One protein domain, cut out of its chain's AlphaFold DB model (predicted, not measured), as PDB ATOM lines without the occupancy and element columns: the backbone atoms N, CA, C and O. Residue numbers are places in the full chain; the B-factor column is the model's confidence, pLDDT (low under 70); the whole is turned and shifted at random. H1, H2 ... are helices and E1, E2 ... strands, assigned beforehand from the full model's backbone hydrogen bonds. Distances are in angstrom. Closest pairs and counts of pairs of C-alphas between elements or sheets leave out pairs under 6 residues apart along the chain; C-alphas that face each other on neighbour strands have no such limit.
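This is residues 8 to 121 and 128 to 181 of the 270 residues of an uncharacterized protein of Vibrio inusitatus NBRC 102082 (UniProt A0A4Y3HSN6). In the middle of the model a small two-stranded hairpin, E3 and E4, has helices packed round it: H1, H2, H5 and H6, with H7 packed on H2 and H6. From this body residues 35 to 40 stick out as the tip of a thin hairpin, E1 and E2, while H3 and H4 make a loosely attached arm at one end of the longest axis, where residues 96 to 103 stand free. The printed part has 168 residues, with seven named helices and four named strands in the order H1 E1 E2 E3 E4 H2 H3 H4 H5 H6 H7; each pair of strands is antiparallel and the class is mostly helix. The whole is compact, with a radius of gyration of the C-alphas of 17.6 A and spans of 54 by 47 by 27 A.

Find C-alpha 46 at (-5.177, -11.480, 5.933); from there E3 runs through residues 46 to 50, 12.9 A, and its partner E4 through residues 65 to 69, 13.1 A. At C-alpha 14, (8.662, -27.886, -6.987), begins H1, residues 14 to 30, 24.2 A long. E1 is residues 34 to 36 and E2 residues 39 to 41. H2 is residues 70 to 76, H3 98 to 105 and H4 110 to 117. H5, residues 132 to 143, is 16.2 A long and H6, residues 156 to 167, 17.1 A. H7, residues 171 to 177, ends with C-alpha 177 at (-21.909, -5.236, -3.229).

Look first at the hairpin E3 and E4, where N 47 and O 68 are 2.8 A apart, within hydrogen-bond range. The closest C-alphas of H1 and E4 are those of Ala 27 and Val 67, 5.7 A; of E3 and H2, those of His 47 and Ala 70, 5.0 A; of E4 and H5, those of Val 66 and Glu 139, 6.8 A. The hub is H6, which touches three helices. It touches H5 at a shallow tilt of 20 degrees, the same way, closest at the C-alphas of Asp 133 and Thr 160, 6.6 A, with residues 132 to 136 of H5 and 160 to 164 of H6 alone. It touches H2 at a steep tilt of 61 degrees with its residues 161 to 165 alone, closest at Ile 72 and Ala 161, C-alphas 6.5 A apart. It touches H7 at a steep tilt of 56 degrees, opposite ways, with its residues 162 to 165 alone, closest at the C-alphas of Ala 165 and Leu 171, 4.7 A. H2 and H7 touch about perpendicular at 90 degrees, with the C-alphas of Leu 76 and Phe 174 closest at 6.0 A, and the helix packing is mostly crossed. H4 is close to H1 but not clearly touching, with the C-alphas of Leu 21 and Tyr 116 7.0 A apart; H3 touches no helix. In the hairpin E1 and E2, N 34 and O 41 are 3.0 A apart. In H1, H2, H3, H5, H6 and H7 every O i to N i+4 pair is within hydrogen-bond range; in H4, 2 of 4 are.

The two C-alphas farthest apart, of Arg 99 and Asn 153, are 55.1 A apart. Residues 122 to 127 are cut out, and C-alphas 121 and 128 are 16.9 A apart across the cut. The links E3 to E4, H2 to H3 and H5 to H6 are long. Confidence is under 70 at residues 81, 91 to 96, 116 to 121, 153 to 157 and 180 to 181; the mean pLDDT of the printed part is 83.1.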
ATOM      1  N   GLU A   8      -4.053 -30.980 -12.906       79.31
ATOM      2  CA  GLU A   8      -3.797 -29.830 -13.774       79.31
ATOM      3  C   GLU A   8      -3.985 -28.490 -13.041       79.31
ATOM      4  O   GLU A   8      -3.438 -27.481 -13.462       79.31
ATOM      5  N   ALA A   9      -4.738 -28.474 -11.932       81.56
ATOM      6  CA  ALA A   9      -4.919 -27.302 -11.073       81.56
ATOM      7  C   ALA A   9      -3.745 -27.062 -10.126       81.56
ATOM      8  O   ALA A   9      -3.741 -26.063  -9.418       81.56
ATOM      9  N   MET A  10      -2.814 -28.005 -10.025       85.06
ATOM     10  CA  MET A  10      -1.721 -27.969  -9.064       85.06
ATOM     11  C   MET A  10      -0.431 -27.507  -9.756       85.06
ATOM     12  O   MET A  10      -0.287 -27.756 -10.950       85.06
ATOM     13  N   PRO A  11       0.528 -26.925  -9.013       88.31
ATOM     14  CA  PRO A  11       1.840 -26.557  -9.547       88.31
ATOM     15  C   PRO A  11       2.513 -27.703 -10.308       88.31
ATOM     16  O   PRO A  11       2.522 -28.842  -9.822       88.31
ATOM     17  N   GLU A  12       3.106 -27.421 -11.464       86.50
ATOM     18  CA  GLU A  12       3.750 -28.435 -12.305       86.50
ATOM     19  C   GLU A  12       5.115 -28.863 -11.746       86.50
ATOM     20  O   GLU A  12       5.535 -30.014 -11.926       86.50
ATOM     21  N   SER A  13       5.777 -27.958 -11.021       89.12
ATOM     22  CA  SER A  13       7.140 -28.100 -10.506       89.12
ATOM     23  C   SER A  13       7.246 -27.852  -8.994       89.12
ATOM     24  O   SER A  13       6.307 -27.403  -8.331       89.12
ATOM     25  N   THR A  14       8.403 -28.190  -8.409       89.69
ATOM     26  CA  THR A  14       8.662 -27.886  -6.987       89.69
ATOM     27  C   THR A  14       8.807 -26.385  -6.787       89.69
ATOM     28  O   THR A  14       8.365 -25.858  -5.772       89.69
ATOM     29  N   GLU A  15       9.408 -25.716  -7.762       91.69
ATOM     30  CA  GLU A  15       9.663 -24.286  -7.807       91.69
ATOM     31  C   GLU A  15       8.348 -23.496  -7.768       91.69
ATOM     32  O   GLU A  15       8.160 -22.695  -6.856       91.69
ATOM     33  N   GLU A  16       7.386 -23.821  -8.634       90.81
ATOM     34  CA  GLU A  16       6.052 -23.194  -8.613       90.81
ATOM     35  C   GLU A  16       5.315 -23.445  -7.287       90.81
ATOM     36  O   GLU A  16       4.657 -22.564  -6.730       90.81
ATOM     37  N   LEU A  17       5.437 -24.653  -6.720       90.88
ATOM     38  CA  LEU A  17       4.838 -24.947  -5.417       90.88
ATOM     39  C   LEU A  17       5.500 -24.134  -4.296       90.88
ATOM     40  O   LEU A  17       4.822 -23.710  -3.359       90.88
ATOM     41  N   VAL A  18       6.812 -23.915  -4.374       90.75
ATOM     42  CA  VAL A  18       7.547 -23.053  -3.443       90.75
ATOM     43  C   VAL A  18       7.045 -21.614  -3.535       90.75
ATOM     44  O   VAL A  18       6.804 -21.009  -2.490       90.75
ATOM     45  N   GLU A  19       6.807 -21.089  -4.733       93.06
ATOM     46  CA  GLU A  19       6.264 -19.739  -4.930       93.06
ATOM     47  C   GLU A  19       4.872 -19.589  -4.296       93.06
ATOM     48  O   GLU A  19       4.639 -18.664  -3.514       93.06
ATOM     49  N   VAL A  20       3.976 -20.561  -4.507       93.00
ATOM     50  CA  VAL A  20       2.657 -20.608  -3.844       93.00
ATOM     51  C   VAL A  20       2.792 -20.621  -2.315       93.00
ATOM     52  O   VAL A  20       2.051 -19.943  -1.591       93.00
ATOM     53  N   LEU A  21       3.740 -21.397  -1.784       90.38
ATOM     54  CA  LEU A  21       3.984 -21.471  -0.345       90.38
ATOM     55  C   LEU A  21       4.595 -20.179   0.214       90.38
ATOM     56  O   LEU A  21       4.288 -19.826   1.357       90.38
ATOM     57  N   GLU A  22       5.407 -19.457  -0.559       91.38
ATOM     58  CA  GLU A  22       5.919 -18.138  -0.181       91.38
ATOM     59  C   GLU A  22       4.800 -17.091  -0.118       91.38
ATOM     60  O   GLU A  22       4.769 -16.332   0.851       91.38
ATOM     61  N   VAL A  23       3.807 -17.115  -1.020       93.69
ATOM     62  CA  VAL A  23       2.604 -16.257  -0.903       93.69
ATOM     63  C   VAL A  23       1.882 -16.521   0.422       93.69
ATOM     64  O   VAL A  23       1.587 -15.603   1.190       93.69
ATOM     65  N   ARG A  24       1.668 -17.796   0.775       89.88
ATOM     66  CA  ARG A  24       1.061 -18.161   2.067       89.88
ATOM     67  C   ARG A  24       1.918 -17.726   3.258       89.88
ATOM     68  O   ARG A  24       1.393 -17.293   4.287       89.88
ATOM     69  N   ARG A  25       3.239 -17.858   3.149       87.25
ATOM     70  CA  ARG A  25       4.184 -17.430   4.186       87.25
ATOM     71  C   ARG A  25       4.162 -15.916   4.354       87.25
ATOM     72  O   ARG A  25       4.237 -15.452   5.490       87.25
ATOM     73  N   PHE A  26       4.034 -15.166   3.265       91.62
ATOM     74  CA  PHE A  26       3.858 -13.723   3.277       91.62
ATOM     75  C   PHE A  26       2.523 -13.320   3.907       91.62
ATOM     76  O   PHE A  26       2.535 -12.479   4.797       91.62
ATOM     77  N   ALA A  27       1.410 -13.982   3.586       90.31
ATOM     78  CA  ALA A  27       0.137 -13.734   4.267       90.31
ATOM     79  C   ALA A  27       0.259 -13.937   5.784       90.31
ATOM     80  O   ALA A  27      -0.108 -13.067   6.570       90.31
ATOM     81  N   ASN A  28       0.866 -15.051   6.208       85.19
ATOM     82  CA  ASN A  28       1.130 -15.311   7.623       85.19
ATOM     83  C   ASN A  28       2.064 -14.260   8.235       85.19
ATOM     84  O   ASN A  28       1.785 -13.834   9.345       85.19
ATOM     85  N   ARG A  29       3.121 -13.857   7.504       85.25
ATOM     86  CA  ARG A  29       3.921 -12.604   7.528       85.25
ATOM     87  C   ARG A  29       3.179 -11.336   7.958       85.25
ATOM     88  O   ARG A  29       3.459 -10.718   8.983       85.25
ATOM     89  N   ALA A  30       2.233 -10.952   7.126       87.88
ATOM     90  CA  ALA A  30       1.579  -9.661   7.194       87.88
ATOM     91  C   ALA A  30       0.610  -9.555   8.374       87.88
ATOM     92  O   ALA A  30       0.438  -8.470   8.913       87.88
ATOM     93  N   LYS A  31       0.036 -10.674   8.844       84.75
ATOM     94  CA  LYS A  31      -0.940 -10.662   9.952       84.75
ATOM     95  C   LYS A  31      -0.430  -9.991  11.224       84.75
ATOM     96  O   LYS A  31      -1.222  -9.466  11.994       84.75
ATOM     97  N   GLY A  32       0.877 -10.052  11.466       82.69
ATOM     98  CA  GLY A  32       1.438  -9.853  12.801       82.69
ATOM     99  C   GLY A  32       0.902 -10.902  13.783       82.69
ATOM    100  O   GLY A  32      -0.206 -11.412  13.634       82.69
ATOM    101  N   MET A  33       1.695 -11.304  14.765       82.00
ATOM    102  CA  MET A  33       1.200 -12.197  15.819       82.00
ATOM    103  C   MET A  33       1.624 -11.646  17.163       82.00
ATOM    104  O   MET A  33       2.759 -11.202  17.303       82.00
ATOM    105  N   TYR A  34       0.722 -11.686  18.131       79.88
ATOM    106  CA  TYR A  34       0.980 -11.263  19.500       79.88
ATOM    107  C   TYR A  34       0.385 -12.277  20.474       79.88
ATOM    108  O   TYR A  34      -0.448 -13.108  20.106       79.88
ATOM    109  N   ARG A  35       0.832 -12.231  21.730       76.69
ATOM    110  CA  ARG A  35       0.277 -13.056  22.804       76.69
ATOM    111  C   ARG A  35      -0.325 -12.150  23.867       76.69
ATOM    112  O   ARG A  35       0.396 -11.376  24.485       76.69
ATOM    113  N   PHE A  36      -1.622 -12.287  24.116       73.62
ATOM    114  CA  PHE A  36      -2.340 -11.541  25.148       73.62
ATOM    115  C   PHE A  36      -2.981 -12.533  26.123       73.62
ATOM    116  O   PHE A  36      -3.692 -13.440  25.706       73.62
ATOM    117  N   ASN A  37      -2.669 -12.429  27.419       73.88
ATOM    118  CA  ASN A  37      -3.158 -13.342  28.469       73.88
ATOM    119  C   ASN A  37      -2.941 -14.850  28.204       73.88
ATOM    120  O   ASN A  37      -3.697 -15.690  28.681       73.88
ATOM    121  N   GLY A  38      -1.879 -15.212  27.479       73.44
ATOM    122  CA  GLY A  38      -1.574 -16.607  27.137       73.44
ATOM    123  C   GLY A  38      -2.248 -17.109  25.857       73.44
ATOM    124  O   GLY A  38      -1.895 -18.189  25.384       73.44
ATOM    125  N   GLU A  39      -3.127 -16.313  25.251       73.69
ATOM    126  CA  GLU A  39      -3.769 -16.604  23.971       73.69
ATOM    127  C   GLU A  39      -3.008 -15.954  22.812       73.69
ATOM    128  O   GLU A  39      -2.397 -14.895  22.963       73.69
ATOM    129  N   LEU A  40      -3.006 -16.618  21.653       76.25
ATOM    130  CA  LEU A  40      -2.395 -16.109  20.425       76.25
ATOM    131  C   LEU A  40      -3.415 -15.268  19.654       76.25
ATOM    132  O   LEU A  40      -4.480 -15.768  19.299       76.25
ATOM    133  N   GLY A  41      -3.050 -14.021  19.363       76.62
ATOM    134  CA  GLY A  41      -3.802 -13.097  18.520       76.62
ATOM    135  C   GLY A  41      -3.004 -12.666  17.288       76.62
ATOM    136  O   GLY A  41      -1.807 -12.946  17.162       76.62
ATOM    137  N   SER A  42      -3.672 -11.970  16.372       80.25
ATOM    138  CA  SER A  42      -3.063 -11.353  15.186       80.25
ATOM    139  C   SER A  42      -3.467  -9.893  15.069       80.25
ATOM    140  O   SER A  42      -4.626  -9.572  15.325       80.25
ATOM    141  N   SER A  43      -2.541  -9.023  14.662       81.62
ATOM    142  CA  SER A  43      -2.791  -7.582  14.498       81.62
ATOM    143  C   SER A  43      -3.712  -7.283  13.313       81.62
ATOM    144  O   SER A  43      -4.513  -6.360  13.365       81.62
ATOM    145  N   TYR A  44      -3.621  -8.097  12.262       82.38
ATOM    146  CA  TYR A  44      -4.401  -7.988  11.037       82.38
ATOM    147  C   TYR A  44      -4.881  -9.365  10.590       82.38
ATOM    148  O   TYR A  44      -4.193 -10.378  10.760       82.38
ATOM    149  N   ASN A  45      -6.045  -9.407   9.945       83.00
ATOM    150  CA  ASN A  45      -6.596 -10.640   9.400       83.00
ATOM    151  C   ASN A  45      -6.482 -10.677   7.871       83.00
ATOM    152  O   ASN A  45      -7.357 -10.187   7.161       83.00
ATOM    153  N   TYR A  46      -5.407 -11.285   7.368       88.12
ATOM    154  CA  TYR A  46      -5.177 -11.480   5.933       88.12
ATOM    155  C   TYR A  46      -5.559 -12.882   5.454       88.12
ATOM    156  O   TYR A  46      -5.311 -13.885   6.131       88.12
ATOM    157  N   HIS A  47      -6.104 -12.968   4.247       89.25
ATOM    158  CA  HIS A  47      -6.360 -14.208   3.525       89.25
ATOM    159  C   HIS A  47      -5.563 -14.242   2.221       89.25
ATOM    160  O   HIS A  47      -5.174 -13.208   1.686       89.25
ATOM    161  N   VAL A  48      -5.323 -15.455   1.723       92.44
ATOM    162  CA  VAL A  48      -4.859 -15.662   0.350       92.44
ATOM    163  C   VAL A  48      -6.107 -15.856  -0.508       92.44
ATOM    164  O   VAL A  48      -6.753 -16.904  -0.429       92.44
ATOM    165  N   GLY A  49      -6.478 -14.819  -1.250       90.94
ATOM    166  CA  GLY A  49      -7.540 -14.854  -2.250       90.94
ATOM    167  C   GLY A  49      -7.031 -15.431  -3.568       90.94
ATOM    168  O   GLY A  49      -5.832 -15.396  -3.844       90.94
ATOM    169  N   HIS A  50      -7.940 -15.984  -4.368       89.88
ATOM    170  CA  HIS A  50      -7.644 -16.363  -5.751       89.88
ATOM    171  C   HIS A  50      -8.161 -15.269  -6.674       89.88
ATOM    172  O   HIS A  50      -9.318 -14.874  -6.554       89.88
ATOM    173  N   ARG A  51      -7.332 -14.826  -7.617       90.88
ATOM    174  CA  ARG A  51      -7.744 -13.871  -8.648       90.88
ATOM    175  C   ARG A  51      -8.740 -14.522  -9.606       90.88
ATOM    176  O   ARG A  51      -9.770 -13.944  -9.908       90.88
ATOM    177  N   TYR A  52      -8.492 -15.770  -9.994       90.06
ATOM    178  CA  TYR A  52      -9.448 -16.654 -10.653       90.06
ATOM    179  C   TYR A  52      -9.844 -17.793  -9.697       90.06
ATOM    180  O   TYR A  52      -9.007 -18.654  -9.393       90.06
ATOM    181  N   PRO A  53     -11.096 -17.839  -9.202       85.88
ATOM    182  CA  PRO A  53     -11.505 -18.757  -8.145       85.88
ATOM    183  C   PRO A  53     -11.302 -20.231  -8.492       85.88
ATOM    184  O   PRO A  53     -11.664 -20.704  -9.573       85.88
ATOM    185  N   ALA A  54     -10.813 -21.006  -7.522       82.56
ATOM    186  CA  ALA A  54     -10.682 -22.456  -7.660       82.56
ATOM    187  C   ALA A  54     -12.040 -23.145  -7.921       82.56
ATOM    188  O   ALA A  54     -12.104 -24.121  -8.667       82.56
ATOM    189  N   SER A  55     -13.136 -22.604  -7.373       79.62
ATOM    190  CA  SER A  55     -14.520 -23.045  -7.628       79.62
ATOM    191  C   SER A  55     -14.923 -22.935  -9.106       79.62
ATOM    192  O   SER A  55     -15.726 -23.737  -9.585       79.62
ATOM    193  N   LYS A  56     -14.323 -21.992  -9.843       80.50
ATOM    194  CA  LYS A  56     -14.507 -21.774 -11.287       80.50
ATOM    195  C   LYS A  56     -13.450 -22.495 -12.141       80.50
ATOM    196  O   LYS A  56     -13.475 -22.391 -13.366       80.50
ATOM    197  N   GLY A  57     -12.560 -23.267 -11.512       83.25
ATOM    198  CA  GLY A  57     -11.485 -24.000 -12.181       83.25
ATOM    199  C   GLY A  57     -10.190 -23.204 -12.332       83.25
ATOM    200  O   GLY A  57      -9.501 -23.384 -13.331       83.25
ATOM    201  N   GLY A  58      -9.872 -22.314 -11.391       87.44
ATOM    202  CA  GLY A  58      -8.584 -21.620 -11.349       87.44
ATOM    203  C   GLY A  58      -7.408 -22.524 -10.982       87.44
ATOM    204  O   GLY A  58      -7.539 -23.425 -10.150       87.44
ATOM    205  N   MET A  59      -6.256 -22.259 -11.595       90.25
ATOM    206  CA  MET A  59      -4.980 -22.907 -11.289       90.25
ATOM    207  C   MET A  59      -4.394 -22.403  -9.963       90.25
ATOM    208  O   MET A  59      -4.480 -21.219  -9.638       90.25
ATOM    209  N   LEU A  60      -3.759 -23.290  -9.198       91.06
ATOM    210  CA  LEU A  60      -3.008 -22.949  -7.992       91.06
ATOM    211  C   LEU A  60      -1.569 -22.587  -8.378       91.06
ATOM    212  O   LEU A  60      -0.665 -23.407  -8.254       91.06
ATOM    213  N   VAL A  61      -1.381 -21.354  -8.838       92.75
ATOM    214  CA  VAL A  61      -0.078 -20.748  -9.165       92.75
ATOM    215  C   VAL A  61       0.054 -19.415  -8.435       92.75
ATOM    216  O   VAL A  61      -0.960 -18.815  -8.076       92.75
ATOM    217  N   ALA A  62       1.274 -18.959  -8.154       93.75
ATOM    218  CA  ALA A  62       1.499 -17.795  -7.295       93.75
ATOM    219  C   ALA A  62       0.921 -16.496  -7.884       93.75
ATOM    220  O   ALA A  62       0.443 -15.635  -7.143       93.75
ATOM    221  N   GLU A  63       0.915 -16.376  -9.206       93.75
ATOM    222  CA  GLU A  63       0.371 -15.261  -9.984       93.75
ATOM    223  C   GLU A  63      -1.154 -15.170  -9.875       93.75
ATOM    224  O   GLU A  63      -1.716 -14.079  -9.929       93.75
ATOM    225  N   ASN A  64      -1.825 -16.307  -9.659       93.38
ATOM    226  CA  ASN A  64      -3.273 -16.379  -9.470       93.38
ATOM    227  C   ASN A  64      -3.695 -16.151  -8.005       93.38
ATOM    228  O   ASN A  64      -4.877 -16.232  -7.669       93.38
ATOM    229  N   LEU A  65      -2.751 -15.895  -7.101       94.50
ATOM    230  CA  LEU A  65      -3.025 -15.677  -5.684       94.50
ATOM    231  C   LEU A  65      -2.750 -14.227  -5.311       94.50
ATOM    232  O   LEU A  65      -1.803 -13.633  -5.815       94.50
ATOM    233  N   VAL A  66      -3.549 -13.683  -4.394       95.19
ATOM    234  CA  VAL A  66      -3.349 -12.346  -3.816       95.19
ATOM    235  C   VAL A  66      -3.488 -12.409  -2.300       95.19
ATOM    236  O   VAL A  66      -4.429 -13.011  -1.779       95.19
ATOM    237  N   VAL A  67      -2.573 -11.777  -1.570       95.94
ATOM    238  CA  VAL A  67      -2.721 -11.551  -0.127       95.94
ATOM    239  C   VAL A  67      -3.542 -10.291   0.101       95.94
ATOM    240  O   VAL A  67      -3.128  -9.203  -0.274       95.94
ATOM    241  N   MET A  68      -4.695 -10.425   0.749       92.69
ATOM    242  CA  MET A  68      -5.616  -9.307   0.974       92.69
ATOM    243  C   MET A  68      -6.327  -9.424   2.326       92.69
ATOM    244  O   MET A  68      -6.408 -10.523   2.889       92.69
ATOM    245  N   PRO A  69      -6.851  -8.318   2.878       89.31
ATOM    246  CA  PRO A  69      -7.723  -8.356   4.045       89.31
ATOM    247  C   PRO A  69      -8.872  -9.364   3.899       89.31
ATOM    248  O   PRO A  69      -9.520  -9.462   2.855       89.31
ATOM    249  N   ALA A  70      -9.145 -10.115   4.967       86.06
ATOM    250  CA  ALA A  70     -10.138 -11.187   4.975       86.06
ATOM    251  C   ALA A  70     -11.536 -10.717   4.553       86.06
ATOM    252  O   ALA A  70     -12.218 -11.425   3.816       86.06
ATOM    253  N   TRP A  71     -11.930  -9.519   4.990       81.81
ATOM    254  CA  TRP A  71     -13.231  -8.928   4.692       81.81
ATOM    255  C   TRP A  71     -13.417  -8.627   3.196       81.81
ATOM    256  O   TRP A  71     -14.508  -8.840   2.675       81.81
ATOM    257  N   ILE A  72     -12.353  -8.235   2.483       86.38
ATOM    258  CA  ILE A  72     -12.387  -8.010   1.026       86.38
ATOM    259  C   ILE A  72     -12.609  -9.340   0.311       86.38
ATOM    260  O   ILE A  72     -13.507  -9.462  -0.520       86.38
ATOM    261  N   ASN A  73     -11.837 -10.362   0.692       87.12
ATOM    262  CA  ASN A  73     -11.966 -11.708   0.135       87.12
ATOM    263  C   ASN A  73     -13.385 -12.273   0.346       87.12
ATOM    264  O   ASN A  73     -13.955 -12.895  -0.543       87.12
ATOM    265  N   TRP A  74     -13.991 -12.026   1.512       84.06
ATOM    266  CA  TRP A  74     -15.372 -12.432   1.787       84.06
ATOM    267  C   TRP A  74     -16.404 -11.655   0.970       84.06
ATOM    268  O   TRP A  74     -17.359 -12.259   0.484       84.06
ATOM    269  N   LYS A  75     -16.219 -10.341   0.799       85.06
ATOM    270  CA  LYS A  75     -17.124  -9.494   0.010       85.06
ATOM    271  C   LYS A  75     -17.140  -9.932  -1.460       85.06
ATOM    272  O   LYS A  75     -18.209 -10.099  -2.052       85.06
ATOM    273  N   LEU A  76     -15.961 -10.184  -2.030       84.81
ATOM    274  CA  LEU A  76     -15.806 -10.664  -3.404       84.81
ATOM    275  C   LEU A  76     -16.358 -12.088  -3.579       84.81
ATOM    276  O   LEU A  76     -17.143 -12.330  -4.501       84.81
ATOM    277  N   GLY A  77     -16.068 -12.999  -2.648       83.69
ATOM    278  CA  GLY A  77     -16.614 -14.357  -2.644       83.69
ATOM    279  C   GLY A  77     -16.122 -15.187  -3.833       83.69
ATOM    280  O   GLY A  77     -14.927 -15.364  -4.011       83.69
ATOM    281  N   ASP A  78     -17.033 -15.716  -4.652       80.88
ATOM    282  CA  ASP A  78     -16.685 -16.454  -5.881       80.88
ATOM    283  C   ASP A  78     -16.605 -15.543  -7.125       80.88
ATOM    284  O   ASP A  78     -16.448 -16.037  -8.239       80.88
ATOM    285  N   GLU A  79     -16.721 -14.220  -6.976       78.81
ATOM    286  CA  GLU A  79     -16.845 -13.282  -8.106       78.81
ATOM    287  C   GLU A  79     -15.532 -12.641  -8.568       78.81
ATOM    288  O   GLU A  79     -15.550 -11.709  -9.365       78.81
ATOM    289  N   HIS A  80     -14.386 -13.161  -8.129       77.31
ATOM    290  CA  HIS A  80     -13.097 -12.771  -8.702       77.31
ATOM    291  C   HIS A  80     -12.991 -13.249 -10.171       77.31
ATOM    292  O   HIS A  80     -13.585 -14.275 -10.535       77.31
ATOM    293  N   GLY A  81     -12.204 -12.560 -11.006       67.56
ATOM    294  CA  GLY A  81     -11.633 -13.194 -12.200       67.56
ATOM    295  C   GLY A  81     -12.135 -12.774 -13.581       67.56
ATOM    296  O   GLY A  81     -12.094 -13.613 -14.481       67.56
ATOM    297  N   LEU A  82     -12.586 -11.539 -13.807       74.50
ATOM    298  CA  LEU A  82     -12.767 -11.056 -15.186       74.50
ATOM    299  C   LEU A  82     -11.409 -10.731 -15.827       74.50
ATOM    300  O   LEU A  82     -10.559 -10.122 -15.185       74.50
ATOM    301  N   GLY A  83     -11.200 -11.132 -17.088       79.12
ATOM    302  CA  GLY A  83      -9.954 -10.852 -17.820       79.12
ATOM    303  C   GLY A  83      -8.752 -11.705 -17.391       79.12
ATOM    304  O   GLY A  83      -7.625 -11.412 -17.776       79.12
ATOM    305  N   LEU A  84      -8.993 -12.745 -16.587       84.94
ATOM    306  CA  LEU A  84      -7.991 -13.629 -15.983       84.94
ATOM    307  C   LEU A  84      -8.136 -15.082 -16.474       84.94
ATOM    308  O   LEU A  84      -7.779 -16.042 -15.790       84.94
ATOM    309  N   GLU A  85      -8.695 -15.267 -17.671       85.31
ATOM    310  CA  GLU A  85      -9.001 -16.570 -18.270       85.31
ATOM    311  C   GLU A  85      -7.753 -17.411 -18.558       85.31
ATOM    312  O   GLU A  85      -7.862 -18.626 -18.715       85.31
ATOM    313  N   GLU A  86      -6.574 -16.795 -18.592       86.88
ATOM    314  CA  GLU A  86      -5.285 -17.486 -18.689       86.88
ATOM    315  C   GLU A  86      -5.008 -18.421 -17.501       86.88
ATOM    316  O   GLU A  86      -4.346 -19.441 -17.678       86.88
ATOM    317  N   TYR A  87      -5.587 -18.148 -16.325       87.94
ATOM    318  CA  TYR A  87      -5.483 -19.006 -15.137       87.94
ATOM    319  C   TYR A  87      -6.571 -20.082 -15.070       87.94
ATOM    320  O   TYR A  87      -6.641 -20.846 -14.101       87.94
ATOM    321  N   LYS A  88      -7.459 -20.142 -16.069       87.56
ATOM    322  CA  LYS A  88      -8.543 -21.120 -16.124       87.56
ATOM    323  C   LYS A  88      -8.040 -22.456 -16.658       87.56
ATOM    324  O   LYS A  88      -7.435 -22.552 -17.723       87.56
ATOM    325  N   LEU A  89      -8.429 -23.529 -15.982       83.44
ATOM    326  CA  LEU A  89      -8.182 -24.886 -16.448       83.44
ATOM    327  C   LEU A  89      -8.948 -25.199 -17.736       83.44
ATOM    328  O   LEU A  89     -10.175 -25.095 -17.802       83.44
ATOM    329  N   VAL A  90      -8.216 -25.682 -18.741       70.81
ATOM    330  CA  VAL A  90      -8.777 -26.141 -20.022       70.81
ATOM    331  C   VAL A  90      -9.548 -27.458 -19.853       70.81
ATOM    332  O   VAL A  90     -10.561 -27.684 -20.515       70.81
ATOM    333  N   SER A  91      -9.108 -28.324 -18.937       66.38
ATOM    334  CA  SER A  91      -9.797 -29.568 -18.581       66.38
ATOM    335  C   SER A  91      -9.401 -30.028 -17.181       66.38
ATOM    336  O   SER A  91      -8.212 -30.064 -16.870       66.38
ATOM    337  N   ALA A  92     -10.373 -30.432 -16.365       63.88
ATOM    338  CA  ALA A  92     -10.128 -30.961 -15.027       63.88
ATOM    339  C   ALA A  92     -10.299 -32.486 -15.017       63.88
ATOM    340  O   ALA A  92     -11.421 -32.987 -15.127       63.88
ATOM    341  N   ASN A  93      -9.205 -33.237 -14.859       65.19
ATOM    342  CA  ASN A  93      -9.290 -34.670 -14.588       65.19
ATOM    343  C   ASN A  93      -9.179 -34.902 -13.084       65.19
ATOM    344  O   ASN A  93      -8.179 -34.571 -12.466       65.19
ATOM    345  N   ASN A  94     -10.177 -35.503 -12.449       66.88
ATOM    346  CA  ASN A  94     -10.074 -35.761 -11.013       66.88
ATOM    347  C   ASN A  94      -9.062 -36.879 -10.713       66.88
ATOM    348  O   ASN A  94      -8.916 -37.842 -11.471       66.88
ATOM    349  N   PHE A  95      -8.400 -36.802  -9.554       62.41
ATOM    350  CA  PHE A  95      -7.600 -37.920  -9.054       62.41
ATOM    351  C   PHE A  95      -8.492 -39.145  -8.816       62.41
ATOM    352  O   PHE A  95      -9.197 -39.237  -7.812       62.41
ATOM    353  N   ASN A  96      -8.401 -40.132  -9.705       64.44
ATOM    354  CA  ASN A  96      -9.218 -41.347  -9.628       64.44
ATOM    355  C   ASN A  96      -8.765 -42.329  -8.526       64.44
ATOM    356  O   ASN A  96      -9.450 -43.314  -8.257       64.44
ATOM    357  N   SER A  97      -7.607 -42.110  -7.878       74.94
ATOM    358  CA  SER A  97      -7.127 -42.970  -6.783       74.94
ATOM    359  C   SER A  97      -6.076 -42.308  -5.877       74.94
ATOM    360  O   SER A  97      -5.330 -41.423  -6.295       74.94
ATOM    361  N   LEU A  98      -5.947 -42.804  -4.636       76.69
ATOM    362  CA  LEU A  98      -4.876 -42.414  -3.700       76.69
ATOM    363  C   LEU A  98      -3.473 -42.733  -4.245       76.69
ATOM    364  O   LEU A  98      -2.520 -42.020  -3.945       76.69
ATOM    365  N   ARG A  99      -3.337 -43.803  -5.041       79.00
ATOM    366  CA  ARG A  99      -2.072 -44.161  -5.697       79.00
ATOM    367  C   ARG A  99      -1.666 -43.094  -6.711       79.00
ATOM    368  O   ARG A  99      -0.529 -42.648  -6.657       79.00
ATOM    369  N   GLY A 100      -2.608 -42.646  -7.545       74.75
ATOM    370  CA  GLY A 100      -2.373 -41.556  -8.496       74.75
ATOM    371  C   GLY A 100      -1.988 -40.250  -7.802       74.75
ATOM    372  O   GLY A 100      -1.078 -39.567  -8.249       74.75
ATOM    373  N   PHE A 101      -2.596 -39.950  -6.650       76.62
ATOM    374  CA  PHE A 101      -2.196 -38.799  -5.836       76.62
ATOM    375  C   PHE A 101      -0.765 -38.930  -5.284       76.62
ATOM    376  O   PHE A 101       0.022 -37.998  -5.384       76.62
ATOM    377  N   LYS A 102      -0.387 -40.097  -4.744       78.12
ATOM    378  CA  LYS A 102       0.985 -40.334  -4.255       78.12
ATOM    379  C   LYS A 102       2.029 -40.234  -5.369       78.12
ATOM    380  O   LYS A 102       3.113 -39.712  -5.139       78.12
ATOM    381  N   GLU A 103       1.706 -40.744  -6.552       78.50
ATOM    382  CA  GLU A 103       2.564 -40.668  -7.736       78.50
ATOM    383  C   GLU A 103       2.691 -39.229  -8.244       78.50
ATOM    384  O   GLU A 103       3.784 -38.787  -8.582       78.50
ATOM    385  N   PHE A 104       1.612 -38.453  -8.196       78.75
ATOM    386  CA  PHE A 104       1.655 -37.024  -8.467       78.75
ATOM    387  C   PHE A 104       2.568 -36.277  -7.483       78.75
ATOM    388  O   PHE A 104       3.489 -35.589  -7.910       78.75
ATOM    389  N   CYS A 105       2.408 -36.504  -6.174       79.81
ATOM    390  CA  CYS A 105       3.267 -35.888  -5.160       79.81
ATOM    391  C   CYS A 105       4.747 -36.286  -5.272       79.81
ATOM    392  O   CYS A 105       5.597 -35.588  -4.732       79.81
ATOM    393  N   SER A 106       5.070 -37.398  -5.944       81.75
ATOM    394  CA  SER A 106       6.455 -37.861  -6.111       81.75
ATOM    395  C   SER A 106       7.297 -36.979  -7.036       81.75
ATOM    396  O   SER A 106       8.517 -37.113  -7.054       81.75
ATOM    397  N   ARG A 107       6.651 -36.073  -7.780       83.75
ATOM    398  CA  ARG A 107       7.311 -35.096  -8.654       83.75
ATOM    399  C   ARG A 107       7.970 -33.961  -7.874       83.75
ATOM    400  O   ARG A 107       8.867 -33.317  -8.405       83.75
ATOM    401  N   TYR A 108       7.537 -33.728  -6.637       85.81
ATOM    402  CA  TYR A 108       8.047 -32.638  -5.822       85.81
ATOM    403  C   TYR A 108       9.232 -33.065  -4.958       85.81
ATOM    404  O   TYR A 108       9.233 -34.150  -4.364       85.81
ATOM    405  N   ASP A 109      10.206 -32.171  -4.796       87.00
ATOM    406  CA  ASP A 109      11.279 -32.361  -3.827       87.00
ATOM    407  C   ASP A 109      10.777 -32.099  -2.398       87.00
ATOM    408  O   ASP A 109      10.819 -30.999  -1.840       87.00
ATOM    409  N   MET A 110      10.326 -33.176  -1.757       83.31
ATOM    410  CA  MET A 110       9.848 -33.147  -0.375       83.31
ATOM    411  C   MET A 110      10.917 -32.690   0.629       83.31
ATOM    412  O   MET A 110      10.566 -32.295   1.743       83.31
ATOM    413  N   SER A 111      12.212 -32.762   0.299       83.12
ATOM    414  CA  SER A 111      13.275 -32.287   1.188       83.12
ATOM    415  C   SER A 111      13.295 -30.759   1.271       83.12
ATOM    416  O   SER A 111      13.380 -30.217   2.376       83.12
ATOM    417  N   GLN A 112      13.089 -30.080   0.141       81.94
ATOM    418  CA  GLN A 112      12.971 -28.627   0.049       81.94
ATOM    419  C   GLN A 112      11.680 -28.133   0.720       81.94
ATOM    420  O   GLN A 112      11.706 -27.221   1.554       81.94
ATOM    421  N   LEU A 113      10.557 -28.812   0.457       80.50
ATOM    422  CA  LEU A 113       9.237 -28.448   0.988       80.50
ATOM    423  C   LEU A 113       9.109 -28.601   2.512       80.50
ATOM    424  O   LEU A 113       8.298 -27.919   3.142       80.50
ATOM    425  N   LYS A 114       9.923 -29.455   3.149       79.25
ATOM    426  CA  LYS A 114       9.916 -29.626   4.616       79.25
ATOM    427  C   LYS A 114      10.156 -28.323   5.376       79.25
ATOM    428  O   LYS A 114       9.620 -28.172   6.473       79.25
ATOM    429  N   SER A 115      10.925 -27.394   4.810       73.31
ATOM    430  CA  SER A 115      11.202 -26.086   5.423       73.31
ATOM    431  C   SER A 115       9.958 -25.191   5.546       73.31
ATOM    432  O   SER A 115       9.899 -24.346   6.438       73.31
ATOM    433  N   TYR A 116       8.939 -25.426   4.713       69.75
ATOM    434  CA  TYR A 116       7.663 -24.706   4.715       69.75
ATOM    435  C   TYR A 116       6.631 -25.316   5.670       69.75
ATOM    436  O   TYR A 116       5.741 -24.616   6.145       69.75
ATOM    437  N   VAL A 117       6.760 -26.612   5.981       65.56
ATOM    438  CA  VAL A 117       5.930 -27.309   6.982       65.56
ATOM    439  C   VAL A 117       6.472 -27.069   8.389       65.56
ATOM    440  O   VAL A 117       5.719 -26.754   9.305       65.56
ATOM    441  N   ASN A 118       7.793 -27.168   8.539       54.38
ATOM    442  CA  ASN A 118       8.517 -26.926   9.784       54.38
ATOM    443  C   ASN A 118       9.119 -25.522   9.774       54.38
ATOM    444  O   ASN A 118      10.303 -25.357  10.083       54.38
ATOM    445  N   GLY A 119       8.324 -24.532   9.353       50.41
ATOM    446  CA  GLY A 119       8.718 -23.133   9.417       50.41
ATOM    447  C   GLY A 119       9.282 -22.877  10.806       50.41
ATOM    448  O   GLY A 119       8.595 -23.165  11.783       50.41
ATOM    449  N   SER A 120      10.561 -22.478  10.832       46.56
ATOM    450  CA  SER A 120      11.404 -22.196  11.999       46.56
ATOM    451  C   SER A 120      10.586 -21.990  13.264       46.56
ATOM    452  O   SER A 120       9.663 -21.183  13.223       46.56
ATOM    453  N   THR A 121      10.955 -22.639  14.368       45.88
ATOM    454  CA  THR A 121      10.563 -22.243  15.728       45.88
ATOM    455  C   THR A 121      10.797 -20.742  15.893       45.88
ATOM    456  O   THR A 121      11.875 -20.303  16.286       45.88
ATOM    457  N   ASP A 128       5.460  -7.544  14.423       79.81
ATOM    458  CA  ASP A 128       4.729  -6.481  13.751       79.81
ATOM    459  C   ASP A 128       4.102  -7.016  12.459       79.81
ATOM    460  O   ASP A 128       4.692  -7.816  11.715       79.81
ATOM    461  N   GLY A 129       2.845  -6.639  12.250       86.06
ATOM    462  CA  GLY A 129       2.143  -6.874  10.999       86.06
ATOM    463  C   GLY A 129       2.470  -5.803   9.964       86.06
ATOM    464  O   GLY A 129       3.301  -4.929  10.191       86.06
ATOM    465  N   LEU A 130       1.795  -5.886   8.825       90.19
ATOM    466  CA  LEU A 130       1.780  -4.838   7.809       90.19
ATOM    467  C   LEU A 130       0.349  -4.322   7.686       90.19
ATOM    468  O   LEU A 130      -0.581  -5.128   7.707       90.19
ATOM    469  N   ASP A 131       0.176  -3.012   7.553       88.62
ATOM    470  CA  ASP A 131      -1.106  -2.406   7.186       88.62
ATOM    471  C   ASP A 131      -1.511  -2.758   5.740       88.62
ATOM    472  O   ASP A 131      -0.743  -3.357   4.979       88.62
ATOM    473  N   ALA A 132      -2.755  -2.434   5.377       88.19
ATOM    474  CA  ALA A 132      -3.340  -2.838   4.103       88.19
ATOM    475  C   ALA A 132      -2.648  -2.189   2.893       88.19
ATOM    476  O   ALA A 132      -2.482  -2.867   1.879       88.19
ATOM    477  N   ASP A 133      -2.195  -0.939   3.013       90.06
ATOM    478  CA  ASP A 133      -1.479  -0.225   1.949       90.06
ATOM    479  C   ASP A 133      -0.110  -0.856   1.692       90.06
ATOM    480  O   ASP A 133       0.246  -1.150   0.552       90.06
ATOM    481  N   SER A 134       0.624  -1.169   2.762       94.38
ATOM    482  CA  SER A 134       1.912  -1.863   2.692       94.38
ATOM    483  C   SER A 134       1.790  -3.266   2.087       94.38
ATOM    484  O   SER A 134       2.702  -3.745   1.407       94.38
ATOM    485  N   VAL A 135       0.686  -3.972   2.356       94.75
ATOM    486  CA  VAL A 135       0.406  -5.270   1.719       94.75
ATOM    487  C   VAL A 135       0.073  -5.081   0.243       94.75
ATOM    488  O   VAL A 135       0.606  -5.821  -0.582       94.75
ATOM    489  N   LEU A 136      -0.755  -4.089  -0.088       94.88
ATOM    490  CA  LEU A 136      -1.138  -3.781  -1.460       94.88
ATOM    491  C   LEU A 136       0.086  -3.442  -2.313       94.88
ATOM    492  O   LEU A 136       0.258  -4.035  -3.371       94.88
ATOM    493  N   GLU A 137       0.970  -2.563  -1.835       95.62
ATOM    494  CA  GLU A 137       2.193  -2.162  -2.542       95.62
ATOM    495  C   GLU A 137       3.074  -3.370  -2.894       95.62
ATOM    496  O   GLU A 137       3.555  -3.496  -4.021       95.62
ATOM    497  N   ARG A 138       3.233  -4.313  -1.959       95.62
ATOM    498  CA  ARG A 138       4.020  -5.532  -2.196       95.62
ATOM    499  C   ARG A 138       3.368  -6.484  -3.184       95.62
ATOM    500  O   ARG A 138       4.073  -7.138  -3.946       95.62
ATOM    501  N   GLU A 139       2.046  -6.605  -3.150       96.25
ATOM    502  CA  GLU A 139       1.319  -7.453  -4.094       96.25
ATOM    503  C   GLU A 139       1.337  -6.854  -5.505       96.25
ATOM    504  O   GLU A 139       1.549  -7.589  -6.464       96.25
ATOM    505  N   VAL A 140       1.228  -5.528  -5.620       94.75
ATOM    506  CA  VAL A 140       1.419  -4.750  -6.856       94.75
ATOM    507  C   VAL A 140       2.809  -4.989  -7.441       94.75
ATOM    508  O   VAL A 140       2.927  -5.362  -8.607       94.75
ATOM    509  N   GLU A 141       3.864  -4.848  -6.635       95.44
ATOM    510  CA  GLU A 141       5.239  -5.103  -7.079       95.44
ATOM    511  C   GLU A 141       5.431  -6.560  -7.523       95.44
ATOM    512  O   GLU A 141       6.016  -6.822  -8.574       95.44
ATOM    513  N   ARG A 142       4.909  -7.516  -6.743       95.06
ATOM    514  CA  ARG A 142       5.039  -8.951  -7.020       95.06
ATOM    515  C   ARG A 142       4.327  -9.367  -8.305       95.06
ATOM    516  O   ARG A 142       4.857 -10.200  -9.034       95.06
ATOM    517  N   LEU A 143       3.128  -8.838  -8.547       93.25
ATOM    518  CA  LEU A 143       2.315  -9.164  -9.721       93.25
ATOM    519  C   LEU A 143       2.671  -8.305 -10.942       93.25
ATOM    520  O   LEU A 143       2.311  -8.663 -12.058       93.25
ATOM    521  N   GLY A 144       3.399  -7.200 -10.751       92.88
ATOM    522  CA  GLY A 144       3.730  -6.261 -11.821       92.88
ATOM    523  C   GLY A 144       2.517  -5.476 -12.328       92.88
ATOM    524  O   GLY A 144       2.484  -5.092 -13.497       92.88
ATOM    525  N   GLU A 145       1.523  -5.249 -11.468       90.88
ATOM    526  CA  GLU A 145       0.254  -4.595 -11.803       90.88
ATOM    527  C   GLU A 145       0.079  -3.297 -11.026       90.88
ATOM    528  O   GLU A 145       0.465  -3.216  -9.870       90.88
ATOM    529  N   CYS A 146      -0.553  -2.296 -11.636       91.62
ATOM    530  CA  CYS A 146      -0.794  -0.995 -11.014       91.62
ATOM    531  C   CYS A 146      -2.305  -0.715 -10.959       91.62
ATOM    532  O   CYS A 146      -2.803  -0.031 -11.852       91.62
ATOM    533  N   PRO A 147      -3.035  -1.242  -9.958       92.50
ATOM    534  CA  PRO A 147      -4.466  -1.005  -9.814       92.50
ATOM    535  C   PRO A 147      -4.724   0.474  -9.509       92.50
ATOM    536  O   PRO A 147      -4.117   1.057  -8.600       92.50
ATOM    537  N   GLU A 148      -5.631   1.083 -10.262       90.62
ATOM    538  CA  GLU A 148      -6.062   2.466 -10.061       90.62
ATOM    539  C   GLU A 148      -7.104   2.559  -8.930       90.62
ATOM    540  O   GLU A 148      -7.097   3.517  -8.152       90.62
ATOM    541  N   GLY A 149      -7.901   1.506  -8.749       89.25
ATOM    542  CA  GLY A 149      -9.034   1.422  -7.841       89.25
ATOM    543  C   GLY A 149     -10.307   1.987  -8.462       89.25
ATOM    544  O   GLY A 149     -10.424   2.171  -9.673       89.25
ATOM    545  N   THR A 150     -11.291   2.265  -7.614       83.56
ATOM    546  CA  THR A 150     -12.516   2.938  -8.047       83.56
ATOM    547  C   THR A 150     -12.247   4.401  -8.412       83.56
ATOM    548  O   THR A 150     -11.448   5.080  -7.767       83.56
ATOM    549  N   LEU A 151     -12.956   4.910  -9.424       78.00
ATOM    550  CA  LEU A 151     -12.999   6.345  -9.742       78.00
ATOM    551  C   LEU A 151     -13.994   7.112  -8.851       78.00
ATOM    552  O   LEU A 151     -14.097   8.337  -8.948       78.00
ATOM    553  N   LEU A 152     -14.759   6.398  -8.022       72.56
ATOM    554  CA  LEU A 152     -15.734   6.974  -7.105       72.56
ATOM    555  C   LEU A 152     -15.027   7.638  -5.919       72.56
ATOM    556  O   LEU A 152     -14.026   7.136  -5.408       72.56
ATOM    557  N   ASN A 153     -15.570   8.760  -5.446       65.69
ATOM    558  CA  ASN A 153     -15.067   9.395  -4.233       65.69
ATOM    559  C   ASN A 153     -15.557   8.603  -3.013       65.69
ATOM    560  O   ASN A 153     -16.733   8.671  -2.660       65.69
ATOM    561  N   VAL A 154     -14.672   7.814  -2.409       67.38
ATOM    562  CA  VAL A 154     -14.982   6.900  -1.302       67.38
ATOM    563  C   VAL A 154     -13.961   7.058  -0.177       67.38
ATOM    564  O   VAL A 154     -12.861   7.558  -0.395       67.38
ATOM    565  N   LYS A 155     -14.312   6.613   1.035       62.41
ATOM    566  CA  LYS A 155     -13.416   6.637   2.208       62.41
ATOM    567  C   LYS A 155     -12.095   5.899   1.917       62.41
ATOM    568  O   LYS A 155     -12.095   4.893   1.209       62.41
ATOM    569  N   ASP A 156     -10.991   6.320   2.534       64.38
ATOM    570  CA  ASP A 156      -9.633   5.803   2.256       64.38
ATOM    571  C   ASP A 156      -9.502   4.266   2.344       64.38
ATOM    572  O   ASP A 156      -8.835   3.625   1.525       64.38
ATOM    573  N   TYR A 157     -10.191   3.626   3.296       68.50
ATOM    574  CA  TYR A 157     -10.159   2.164   3.414       68.50
ATOM    575  C   TYR A 157     -10.880   1.457   2.248       68.50
ATOM    576  O   TYR A 157     -10.490   0.351   1.864       68.50
ATOM    577  N   LEU A 158     -11.900   2.091   1.654       78.12
ATOM    578  CA  LEU A 158     -12.591   1.602   0.457       78.12
ATOM    579  C   LEU A 158     -11.756   1.828  -0.801       78.12
ATOM    580  O   LEU A 158     -11.793   0.985  -1.694       78.12
ATOM    581  N   VAL A 159     -10.946   2.891  -0.850       81.31
ATOM    582  CA  VAL A 159      -9.961   3.092  -1.927       81.31
ATOM    583  C   VAL A 159      -9.000   1.907  -1.963       81.31
ATOM    584  O   VAL A 159      -8.847   1.255  -2.996       81.31
ATOM    585  N   THR A 160      -8.423   1.558  -0.814       85.50
ATOM    586  CA  THR A 160      -7.519   0.405  -0.688       85.50
ATOM    587  C   THR A 160      -8.211  -0.896  -1.097       85.50
ATOM    588  O   THR A 160      -7.651  -1.713  -1.830       85.50
ATOM    589  N   ALA A 161      -9.465  -1.080  -0.681       87.44
ATOM    590  CA  ALA A 161     -10.232  -2.272  -1.009       87.44
ATOM    591  C   ALA A 161     -10.606  -2.386  -2.487       87.44
ATOM    592  O   ALA A 161     -10.529  -3.477  -3.049       87.44
ATOM    593  N   SER A 162     -10.938  -1.266  -3.128       91.88
ATOM    594  CA  SER A 162     -11.217  -1.211  -4.560       91.88
ATOM    595  C   SER A 162      -9.990  -1.606  -5.384       91.88
ATOM    596  O   SER A 162     -10.116  -2.381  -6.325       91.88
ATOM    597  N   LYS A 163      -8.782  -1.201  -4.970       94.19
ATOM    598  CA  LYS A 163      -7.531  -1.617  -5.623       94.19
ATOM    599  C   LYS A 163      -7.273  -3.115  -5.484       94.19
ATOM    600  O   LYS A 163      -6.900  -3.769  -6.454       94.19
ATOM    601  N   PHE A 164      -7.521  -3.695  -4.307       93.88
ATOM    602  CA  PHE A 164      -7.477  -5.154  -4.145       93.88
ATOM    603  C   PHE A 164      -8.527  -5.868  -5.006       93.88
ATOM    604  O   PHE A 164      -8.237  -6.920  -5.578       93.88
ATOM    605  N   ALA A 165      -9.738  -5.315  -5.104       91.94
ATOM    606  CA  ALA A 165     -10.798  -5.866  -5.939       91.94
ATOM    607  C   ALA A 165     -10.431  -5.819  -7.428       91.94
ATOM    608  O   ALA A 165     -10.637  -6.804  -8.137       91.94
ATOM    609  N   GLU A 166      -9.821  -4.726  -7.884       92.81
ATOM    610  CA  GLU A 166      -9.310  -4.579  -9.244       92.81
ATOM    611  C   GLU A 166      -8.178  -5.562  -9.548       92.81
ATOM    612  O   GLU A 166      -8.253  -6.256 -10.559       92.81
ATOM    613  N   LEU A 167      -7.202  -5.733  -8.643       92.38
ATOM    614  CA  LEU A 167      -6.162  -6.769  -8.779       92.38
ATOM    615  C   LEU A 167      -6.760  -8.168  -8.971       92.38
ATOM    616  O   LEU A 167      -6.174  -9.030  -9.626       92.38
ATOM    617  N   CYS A 168      -7.938  -8.414  -8.403       90.75
ATOM    618  CA  CYS A 168      -8.649  -9.679  -8.543       90.75
ATOM    619  C   CYS A 168      -9.602  -9.734  -9.747       90.75
ATOM    620  O   CYS A 168     -10.347 -10.704  -9.866       90.75
ATOM    621  N   GLY A 169      -9.645  -8.709 -10.601       88.25
ATOM    622  CA  GLY A 169     -10.591  -8.615 -11.717       88.25
ATOM    623  C   GLY A 169     -12.059  -8.568 -11.276       88.25
ATOM    624  O   GLY A 169     -12.927  -9.018 -12.019       88.25
ATOM    625  N   GLY A 170     -12.330  -8.102 -10.053       89.12
ATOM    626  CA  GLY A 170     -13.651  -8.096  -9.417       89.12
ATOM    627  C   GLY A 170     -14.107  -6.713  -8.945       89.12
ATOM    628  O   GLY A 170     -14.923  -6.634  -8.027       89.12
ATOM    629  N   LEU A 171     -13.553  -5.630  -9.511       90.25
ATOM    630  CA  LEU A 171     -13.834  -4.252  -9.085       90.25
ATOM    631  C   LEU A 171     -15.331  -3.929  -9.145       90.25
ATOM    632  O   LEU A 171     -15.909  -3.582  -8.124       90.25
ATOM    633  N   THR A 172     -15.977  -4.133 -10.294       87.62
ATOM    634  CA  THR A 172     -17.408  -3.830 -10.464       87.62
ATOM    635  C   THR A 172     -18.273  -4.594  -9.461       87.62
ATOM    636  O   THR A 172     -19.128  -4.021  -8.800       87.62
ATOM    637  N   GLN A 173     -18.003  -5.887  -9.255       88.06
ATOM    638  CA  GLN A 173     -18.763  -6.698  -8.299       88.06
ATOM    639  C   GLN A 173     -18.525  -6.264  -6.851       88.06
ATOM    640  O   GLN A 173     -19.402  -6.440  -6.003       88.06
ATOM    641  N   PHE A 174     -17.337  -5.744  -6.544       88.31
ATOM    642  CA  PHE A 174     -17.060  -5.142  -5.249       88.31
ATOM    643  C   PHE A 174     -17.858  -3.854  -5.062       88.31
ATOM    644  O   PHE A 174     -18.500  -3.718  -4.024       88.31
ATOM    645  N   GLU A 175     -17.857  -2.959  -6.052       86.50
ATOM    646  CA  GLU A 175     -18.586  -1.685  -6.019       86.50
ATOM    647  C   GLU A 175     -20.092  -1.899  -5.837       86.50
ATOM    648  O   GLU A 175     -20.680  -1.303  -4.932       86.50
ATOM    649  N   ASP A 176     -20.678  -2.830  -6.596       84.12
ATOM    650  CA  ASP A 176     -22.092  -3.208  -6.494       84.12
ATOM    651  C   ASP A 176     -22.440  -3.698  -5.083       84.12
ATOM    652  O   ASP A 176     -23.393  -3.246  -4.451       84.12
ATOM    653  N   LYS A 177     -21.648  -4.638  -4.548       83.31
ATOM    654  CA  LYS A 177     -21.909  -5.236  -3.229       83.31
ATOM    655  C   LYS A 177     -21.608  -4.281  -2.083       83.31
ATOM    656  O   LYS A 177     -22.121  -4.481  -0.980       83.31
ATOM    657  N   ALA A 178     -20.682  -3.351  -2.279       76.31
ATOM    658  CA  ALA A 178     -20.363  -2.302  -1.324       76.31
ATOM    659  C   ALA A 178     -21.318  -1.102  -1.445       76.31
ATOM    660  O   ALA A 178     -21.145  -0.151  -0.692       76.31
ATOM    661  N   GLU A 179     -22.313  -1.174  -2.340       73.25
ATOM    662  CA  GLU A 179     -23.360  -0.161  -2.533       73.25
ATOM    663  C   GLU A 179     -22.783   1.232  -2.851       73.25
ATOM    664  O   GLU A 179     -23.364   2.270  -2.539       73.25
ATOM    665  N   LEU A 180     -21.617   1.270  -3.514       68.69
ATOM    666  CA  LEU A 180     -20.893   2.518  -3.783       68.69
ATOM    667  C   LEU A 180     -21.597   3.389  -4.839       68.69
ATOM    668  O   LEU A 180     -21.454   4.613  -4.825       68.69
ATOM    669  N   GLU A 181     -22.391   2.782  -5.727       55.53
ATOM    670  CA  GLU A 181     -23.212   3.502  -6.709       55.53
ATOM    671  C   GLU A 181     -24.333   4.330  -6.054       55.53
ATOM    672  O   GLU A 181     -24.636   5.433  -6.524       55.53
TER     673      GLU A 181